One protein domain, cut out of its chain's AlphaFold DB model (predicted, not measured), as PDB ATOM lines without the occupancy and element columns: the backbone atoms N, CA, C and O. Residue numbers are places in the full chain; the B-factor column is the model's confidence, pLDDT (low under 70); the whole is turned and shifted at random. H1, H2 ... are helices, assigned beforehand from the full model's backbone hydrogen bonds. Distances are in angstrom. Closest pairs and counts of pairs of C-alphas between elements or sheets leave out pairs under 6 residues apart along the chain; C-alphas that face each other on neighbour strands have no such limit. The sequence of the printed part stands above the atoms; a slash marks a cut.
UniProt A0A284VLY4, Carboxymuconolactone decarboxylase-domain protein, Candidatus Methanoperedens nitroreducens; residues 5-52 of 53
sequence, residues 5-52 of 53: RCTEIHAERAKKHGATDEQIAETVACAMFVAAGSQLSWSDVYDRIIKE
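Overview. This is residues 5 to 52 of the 53 residues of the protein "Carboxymuconolactone decarboxylase-domain protein" of Candidatus Methanoperedens nitroreducens (UniProt A0A284VLY4). One long helix, H2, makes most of the length of this rod; at its first end the shorter helix H1 folds back from a tight turn so that the two make a narrow V, and at its other end a very short helix, H3, is turned crosswise. Residues 29 to 52, with the larger part of H2 and the whole of H3, stick out from the V with nothing packed on them. The printed part has 48 residues with three named helices, in the order H1, H2, H3, and no named strand; the class is all helix. The whole is extended, with a radius of gyration of the C-alphas of 16.2 A and spans of 51 by 20 by 9 A.

Arrangement. The longest helix is H2, residues 21 to 41. H1, residues 5 to 16, and H2 only just touch, with 3 pairs of C-alphas within 8 A; the closest C-alphas are those of Ala 11 and Ile 24, 6.8 A apart. H1 touches H2 with residues 11 to 15 alone, and H2 touches H1 with residues 21 to 24 alone. Their lines stand at a steep tilt of 35.4 degrees, only just past shallow, and they run opposite ways. H1 and H2 form a helical hairpin, two helices that follow each other and run opposite ways. H3, residues 45 to 50, is close to H2 but not clearly touching it; their closest C-alphas, those of Leu 40 and Tyr 46, are 6.5 A apart. The lines of H2 and H3 are about perpendicular, at 87 degrees. H1 and H3 are apart. In H1 and H3 every O i to N i+4 pair is within hydrogen-bond range; in H2 it is 14 of 17.

Along the chain. H2 runs 31.5 A from C-alpha 21 at (5.741, -59.916, -12.837) to C-alpha 41 at (6.374, -40.778, 12.166). H1 begins at C-alpha 5, at (6.393, -42.589, -15.063), and is 16.7 A long from first to last C-alpha. H3 is 8.6 A long and ends at C-alpha 50, at (-1.331, -45.931, 21.108).

Size, cuts and confidence. The two C-alphas farthest apart are those of Lys 16 and Glu 52, at 50.9 A. The printed part runs from residue 5 to residue 52 and has no cut. The links from H1 to H2, with 4 residues, and from H2 to H3, with 3 residues, are both tight. The mean pLDDT of the printed part is 92.3, and residue 52 alone is under 70.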
ATOM      1  N   ARG A   5       5.425 -42.464 -13.963       96.69
ATOM      2  CA  ARG A   5       6.393 -42.589 -15.063       96.69
ATOM      3  C   ARG A   5       7.660 -43.346 -14.652       96.69
ATOM      4  O   ARG A   5       8.199 -44.127 -15.427       96.69
ATOM      5  N   CYS A   6       8.175 -43.090 -13.452       96.12
ATOM      6  CA  CYS A   6       9.388 -43.744 -12.974       96.12
ATOM      7  C   CYS A   6       9.126 -45.233 -12.723       96.12
ATOM      8  O   CYS A   6       9.929 -46.070 -13.128       96.12
ATOM      9  N   THR A   7       8.000 -45.562 -12.084       95.44
ATOM     10  CA  THR A   7       7.594 -46.949 -11.840       95.44
ATOM     11  C   THR A   7       7.466 -47.718 -13.152       95.44
ATOM     12  O   THR A   7       8.051 -48.788 -13.271       95.44
ATOM     13  N   GLU A   8       6.790 -47.151 -14.152       96.44
ATOM     14  CA  GLU A   8       6.631 -47.752 -15.481       96.44
ATOM     15  C   GLU A   8       7.985 -48.010 -16.161       96.44
ATOM     16  O   GLU A   8       8.340 -49.160 -16.427       96.44
ATOM     17  N   ILE A   9       8.793 -46.962 -16.368       97.94
ATOM     18  CA  ILE A   9      10.060 -47.072 -17.111       97.94
ATOM     19  C   ILE A   9      11.023 -48.055 -16.430       97.94
ATOM     20  O   ILE A   9      11.739 -48.799 -17.107       97.94
ATOM     21  N   HIS A  10      11.082 -48.065 -15.097       97.69
ATOM     22  CA  HIS A  10      11.965 -48.975 -14.372       97.69
ATOM     23  C   HIS A  10      11.428 -50.410 -14.323       97.69
ATOM     24  O   HIS A  10      12.230 -51.334 -14.458       97.69
ATOM     25  N   ALA A  11      10.111 -50.616 -14.217       97.50
ATOM     26  CA  ALA A  11       9.508 -51.946 -14.292       97.50
ATOM     27  C   ALA A  11       9.709 -52.578 -15.677       97.50
ATOM     28  O   ALA A  11      10.165 -53.715 -15.773       97.50
ATOM     29  N   GLU A  12       9.488 -51.830 -16.765       98.25
ATOM     30  CA  GLU A  12       9.754 -52.320 -18.124       98.25
ATOM     31  C   GLU A  12      11.224 -52.694 -18.332       98.25
ATOM     32  O   GLU A  12      11.541 -53.715 -18.947       98.25
ATOM     33  N   ARG A  13      12.150 -51.875 -17.815       98.50
ATOM     34  CA  ARG A  13      13.585 -52.181 -17.859       98.50
ATOM     35  C   ARG A  13      13.908 -53.437 -17.062       98.50
ATOM     36  O   ARG A  13      14.693 -54.240 -17.552       98.50
ATOM     37  N   ALA A  14      13.306 -53.636 -15.891       98.50
ATOM     38  CA  ALA A  14      13.486 -54.858 -15.112       98.50
ATOM     39  C   ALA A  14      12.996 -56.096 -15.884       98.50
ATOM     40  O   ALA A  14      13.742 -57.069 -15.992       98.50
ATOM     41  N   LYS A  15      11.820 -56.030 -16.532       98.50
ATOM     42  CA  LYS A  15      11.318 -57.116 -17.401       98.50
ATOM     43  C   LYS A  15      12.288 -57.441 -18.537       98.50
ATOM     44  O   LYS A  15      12.559 -58.608 -18.798       98.50
ATOM     45  N   LYS A  16      12.882 -56.423 -19.175       98.69
ATOM     46  CA  LYS A  16      13.912 -56.608 -20.224       98.69
ATOM     47  C   LYS A  16      15.170 -57.331 -19.726       98.69
ATOM     48  O   LYS A  16      15.880 -57.907 -20.541       98.69
ATOM     49  N   HIS A  17      15.433 -57.316 -18.420       98.56
ATOM     50  CA  HIS A  17      16.537 -58.043 -17.784       98.56
ATOM     51  C   HIS A  17      16.088 -59.365 -17.136       98.56
ATOM     52  O   HIS A  17      16.845 -59.958 -16.374       98.56
ATOM     53  N   GLY A  18      14.878 -59.842 -17.444       98.56
ATOM     54  CA  GLY A  18      14.386 -61.150 -17.013       98.56
ATOM     55  C   GLY A  18      13.626 -61.159 -15.689       98.56
ATOM     56  O   GLY A  18      13.347 -62.243 -15.185       98.56
ATOM     57  N   ALA A  19      13.277 -59.999 -15.125       98.50
ATOM     58  CA  ALA A  19      12.407 -59.965 -13.952       98.50
ATOM     59  C   ALA A  19      10.993 -60.459 -14.301       98.50
ATOM     60  O   ALA A  19      10.429 -60.055 -15.324       98.50
ATOM     61  N   THR A  20      10.415 -61.299 -13.441       98.69
ATOM     62  CA  THR A  20       9.019 -61.736 -13.570       98.69
ATOM     63  C   THR A  20       8.055 -60.692 -13.008       98.69
ATOM     64  O   THR A  20       8.446 -59.795 -12.253       98.69
ATOM     65  N   ASP A  21       6.775 -60.811 -13.359       98.12
ATOM     66  CA  ASP A  21       5.741 -59.916 -12.837       98.12
ATOM     67  C   ASP A  21       5.579 -60.077 -11.313       98.12
ATOM     68  O   ASP A  21       5.391 -59.086 -10.605       98.12
ATOM     69  N   GLU A  22       5.766 -61.290 -10.782       98.56
ATOM     70  CA  GLU A  22       5.781 -61.569  -9.341       98.56
ATOM     71  C   GLU A  22       6.934 -60.854  -8.632       98.56
ATOM     72  O   GLU A  22       6.715 -60.227  -7.596       98.56
ATOM     73  N   GLN A  23       8.145 -60.878  -9.198       98.56
ATOM     74  CA  GLN A  23       9.308 -60.195  -8.615       98.56
ATOM     75  C   GLN A  23       9.124 -58.673  -8.588       98.56
ATOM     76  O   GLN A  23       9.536 -57.999  -7.639       98.56
ATOM     77  N   ILE A  24       8.486 -58.112  -9.619       97.88
ATOM     78  CA  ILE A  24       8.150 -56.686  -9.670       97.88
ATOM     79  C   ILE A  24       7.104 -56.354  -8.602       97.88
ATOM     80  O   ILE A  24       7.284 -55.387  -7.859       97.88
ATOM     81  N   ALA A  25       6.048 -57.162  -8.481       97.00
ATOM     82  CA  ALA A  25       5.014 -56.981  -7.466       97.00
ATOM     83  C   ALA A  25       5.586 -57.061  -6.040       97.00
ATOM     84  O   ALA A  25       5.314 -56.184  -5.216       97.00
ATOM     85  N   GLU A  26       6.434 -58.053  -5.762       98.12
ATOM     86  CA  GLU A  26       7.124 -58.208  -4.480       98.12
ATOM     87  C   GLU A  26       8.018 -57.001  -4.171       98.12
ATOM     88  O   GLU A  26       7.964 -56.443  -3.075       98.12
ATOM     89  N   THR A  27       8.784 -56.521  -5.155       96.75
ATOM     90  CA  THR A  27       9.646 -55.339  -4.991       96.75
ATOM     91  C   THR A  27       8.831 -54.091  -4.635       96.75
ATOM     92  O   THR A  27       9.226 -53.316  -3.758       96.75
ATOM     93  N   VAL A  28       7.676 -53.894  -5.281       95.12
ATOM     94  CA  VAL A  28       6.763 -52.787  -4.961       95.12
ATOM     95  C   VAL A  28       6.209 -52.936  -3.543       95.12
ATOM     96  O   VAL A  28       6.221 -51.957  -2.794       95.12
ATOM     97  N   ALA A  29       5.793 -54.140  -3.142       95.56
ATOM     98  CA  ALA A  29       5.307 -54.413  -1.791       95.56
ATOM     99  C   ALA A  29       6.377 -54.122  -0.722       95.56
ATOM    100  O   ALA A  29       6.100 -53.415   0.249       95.56
ATOM    101  N   CYS A  30       7.618 -54.569  -0.936       95.81
ATOM    102  CA  CYS A  30       8.759 -54.283  -0.062       95.81
ATOM    103  C   CYS A  30       9.005 -52.779   0.085       95.81
ATOM    104  O   CYS A  30       9.146 -52.264   1.194       95.81
ATOM    105  N   ALA A  31       9.011 -52.045  -1.027       94.44
ATOM    106  CA  ALA A  31       9.212 -50.607  -0.983       94.44
ATOM    107  C   ALA A  31       8.043 -49.889  -0.263       94.44
ATOM    108  O   ALA A  31       8.282 -48.937   0.484       94.44
ATOM    109  N   MET A  32       6.796 -50.366  -0.407       93.06
ATOM    110  CA  MET A  32       5.628 -49.807   0.285       93.06
ATOM    111  C   MET A  32       5.710 -50.057   1.787       93.06
ATOM    112  O   MET A  32       5.428 -49.151   2.568       93.06
ATOM    113  N   PHE A  33       6.142 -51.252   2.189       92.56
ATOM    114  CA  PHE A  33       6.373 -51.598   3.586       92.56
ATOM    115  C   PHE A  33       7.407 -50.666   4.233       92.56
ATOM    116  O   PHE A  33       7.142 -50.087   5.284       92.56
ATOM    117  N   VAL A  34       8.544 -50.427   3.569       91.12
ATOM    118  CA  VAL A  34       9.557 -49.472   4.057       91.12
ATOM    119  C   VAL A  34       8.984 -48.053   4.138       91.12
ATOM    120  O   VAL A  34       9.194 -47.347   5.124       91.12
ATOM    121  N   ALA A  35       8.208 -47.633   3.135       90.56
ATOM    122  CA  ALA A  35       7.567 -46.322   3.134       90.56
ATOM    123  C   ALA A  35       6.517 -46.166   4.249       90.56
ATOM    124  O   ALA A  35       6.335 -45.053   4.748       90.56
ATOM    125  N   ALA A  36       5.855 -47.243   4.677       89.69
ATOM    126  CA  ALA A  36       4.854 -47.203   5.743       89.69
ATOM    127  C   ALA A  36       5.437 -46.695   7.071       89.69
ATOM    128  O   ALA A  36       4.765 -45.949   7.781       89.69
ATOM    129  N   GLY A  37       6.710 -46.984   7.365       86.38
ATOM    130  CA  GLY A  37       7.387 -46.453   8.553       86.38
ATOM    131  C   GLY A  37       7.387 -44.921   8.608       86.38
ATOM    132  O   GLY A  37       7.158 -44.341   9.666       86.38
ATOM    133  N   SER A  38       7.538 -44.252   7.459       86.25
ATOM    134  CA  SER A  38       7.458 -42.784   7.387       86.25
ATOM    135  C   SER A  38       6.063 -42.233   7.693       86.25
ATOM    136  O   SER A  38       5.936 -41.093   8.125       86.25
ATOM    137  N   GLN A  39       5.005 -43.024   7.478       84.62
ATOM    138  CA  GLN A  39       3.632 -42.600   7.769       84.62
ATOM    139  C   GLN A  39       3.352 -42.601   9.272       84.62
ATOM    140  O   GLN A  39       2.634 -41.730   9.755       84.62
ATOM    141  N   LEU A  40       3.958 -43.535  10.012       83.94
ATOM    142  CA  LEU A  40       3.839 -43.605  11.469       83.94
ATOM    143  C   LEU A  40       4.529 -42.426  12.165       83.94
ATOM    144  O   LEU A  40       4.064 -41.989  13.209       83.94
ATOM    145  N   SER A  41       5.617 -41.900  11.592       83.12
ATOM    146  CA  SER A  41       6.374 -40.778  12.166       83.12
ATOM    147  C   SER A  41       5.979 -39.401  11.630       83.12
ATOM    148  O   SER A  41       6.394 -38.390  12.191       83.12
ATOM    149  N   TRP A  42       5.180 -39.330  10.561       86.75
ATOM    150  CA  TRP A  42       4.730 -38.061   9.973       86.75
ATOM    151  C   TRP A  42       3.760 -37.283  10.880       86.75
ATOM    152  O   TRP A  42       3.637 -36.066  10.750       86.75
ATOM    153  N   SER A  43       3.077 -37.969  11.796       87.81
ATOM    154  CA  SER A  43       2.073 -37.389  12.686       87.81
ATOM    155  C   SER A  43       2.136 -38.019  14.073       87.81
ATOM    156  O   SER A  43       2.348 -39.220  14.209       87.81
ATOM    157  N   ASP A  44       1.877 -37.217  15.104       87.25
ATOM    158  CA  ASP A  44       1.768 -37.675  16.490       87.25
ATOM    159  C   ASP A  44       0.423 -38.358  16.794       87.25
ATOM    160  O   ASP A  44       0.230 -38.882  17.887       87.25
ATOM    161  N   VAL A  45      -0.518 -38.388  15.840       87.75
ATOM    162  CA  VAL A  45      -1.837 -39.026  16.004       87.75
ATOM    163  C   VAL A  45      -1.698 -40.491  16.415       87.75
ATOM    164  O   VAL A  45      -2.392 -40.929  17.331       87.75
ATOM    165  N   TYR A  46      -0.799 -41.234  15.766       86.06
ATOM    166  CA  TYR A  46      -0.551 -42.637  16.103       86.06
ATOM    167  C   TYR A  46      -0.035 -42.790  17.532       86.06
ATOM    168  O   TYR A  46      -0.507 -43.651  18.269       86.06
ATOM    169  N   ASP A  47       0.877 -41.911  17.937       86.94
ATOM    170  CA  ASP A  47       1.392 -41.870  19.296       86.94
ATOM    171  C   ASP A  47       0.293 -41.535  20.306       86.94
ATOM    172  O   ASP A  47       0.215 -42.204  21.327       86.94
ATOM    173  N   ARG A  48      -0.598 -40.577  20.029       88.50
ATOM    174  CA  ARG A  48      -1.722 -40.255  20.925       88.50
ATOM    175  C   ARG A  48      -2.685 -41.430  21.100       88.50
ATOM    176  O   ARG A  48      -3.074 -41.719  22.218       88.50
ATOM    177  N   ILE A  49      -3.024 -42.134  20.020       87.31
ATOM    178  CA  ILE A  49      -3.943 -43.286  20.076       87.31
ATOM    179  C   ILE A  49      -3.305 -44.476  20.809       87.31
ATOM    180  O   ILE A  49      -3.983 -45.179  21.552       87.31
ATOM    181  N   ILE A  50      -2.013 -44.735  20.585       87.50
ATOM    182  CA  ILE A  50      -1.331 -45.931  21.108       87.50
ATOM    183  C   ILE A  50      -0.745 -45.699  22.509       87.50
ATOM    184  O   ILE A  50      -0.709 -46.630  23.314       87.50
ATOM    185  N   LYS A  51      -0.260 -44.488  22.809       75.19
ATOM    186  CA  LYS A  51       0.379 -44.128  24.087       75.19
ATOM    187  C   LYS A  51      -0.587 -43.532  25.114       75.19
ATOM    188  O   LYS A  51      -0.103 -43.069  26.140       75.19
ATOM    189  N   GLU A  52      -1.905 -43.555  24.901       58.31
ATOM    190  CA  GLU A  52      -2.866 -43.329  25.992       58.31
ATOM    191  C   GLU A  52      -2.735 -44.459  27.041       58.31
ATOM    192  O   GLU A  52      -3.407 -45.491  27.002       58.31
TER     193      GLU A  52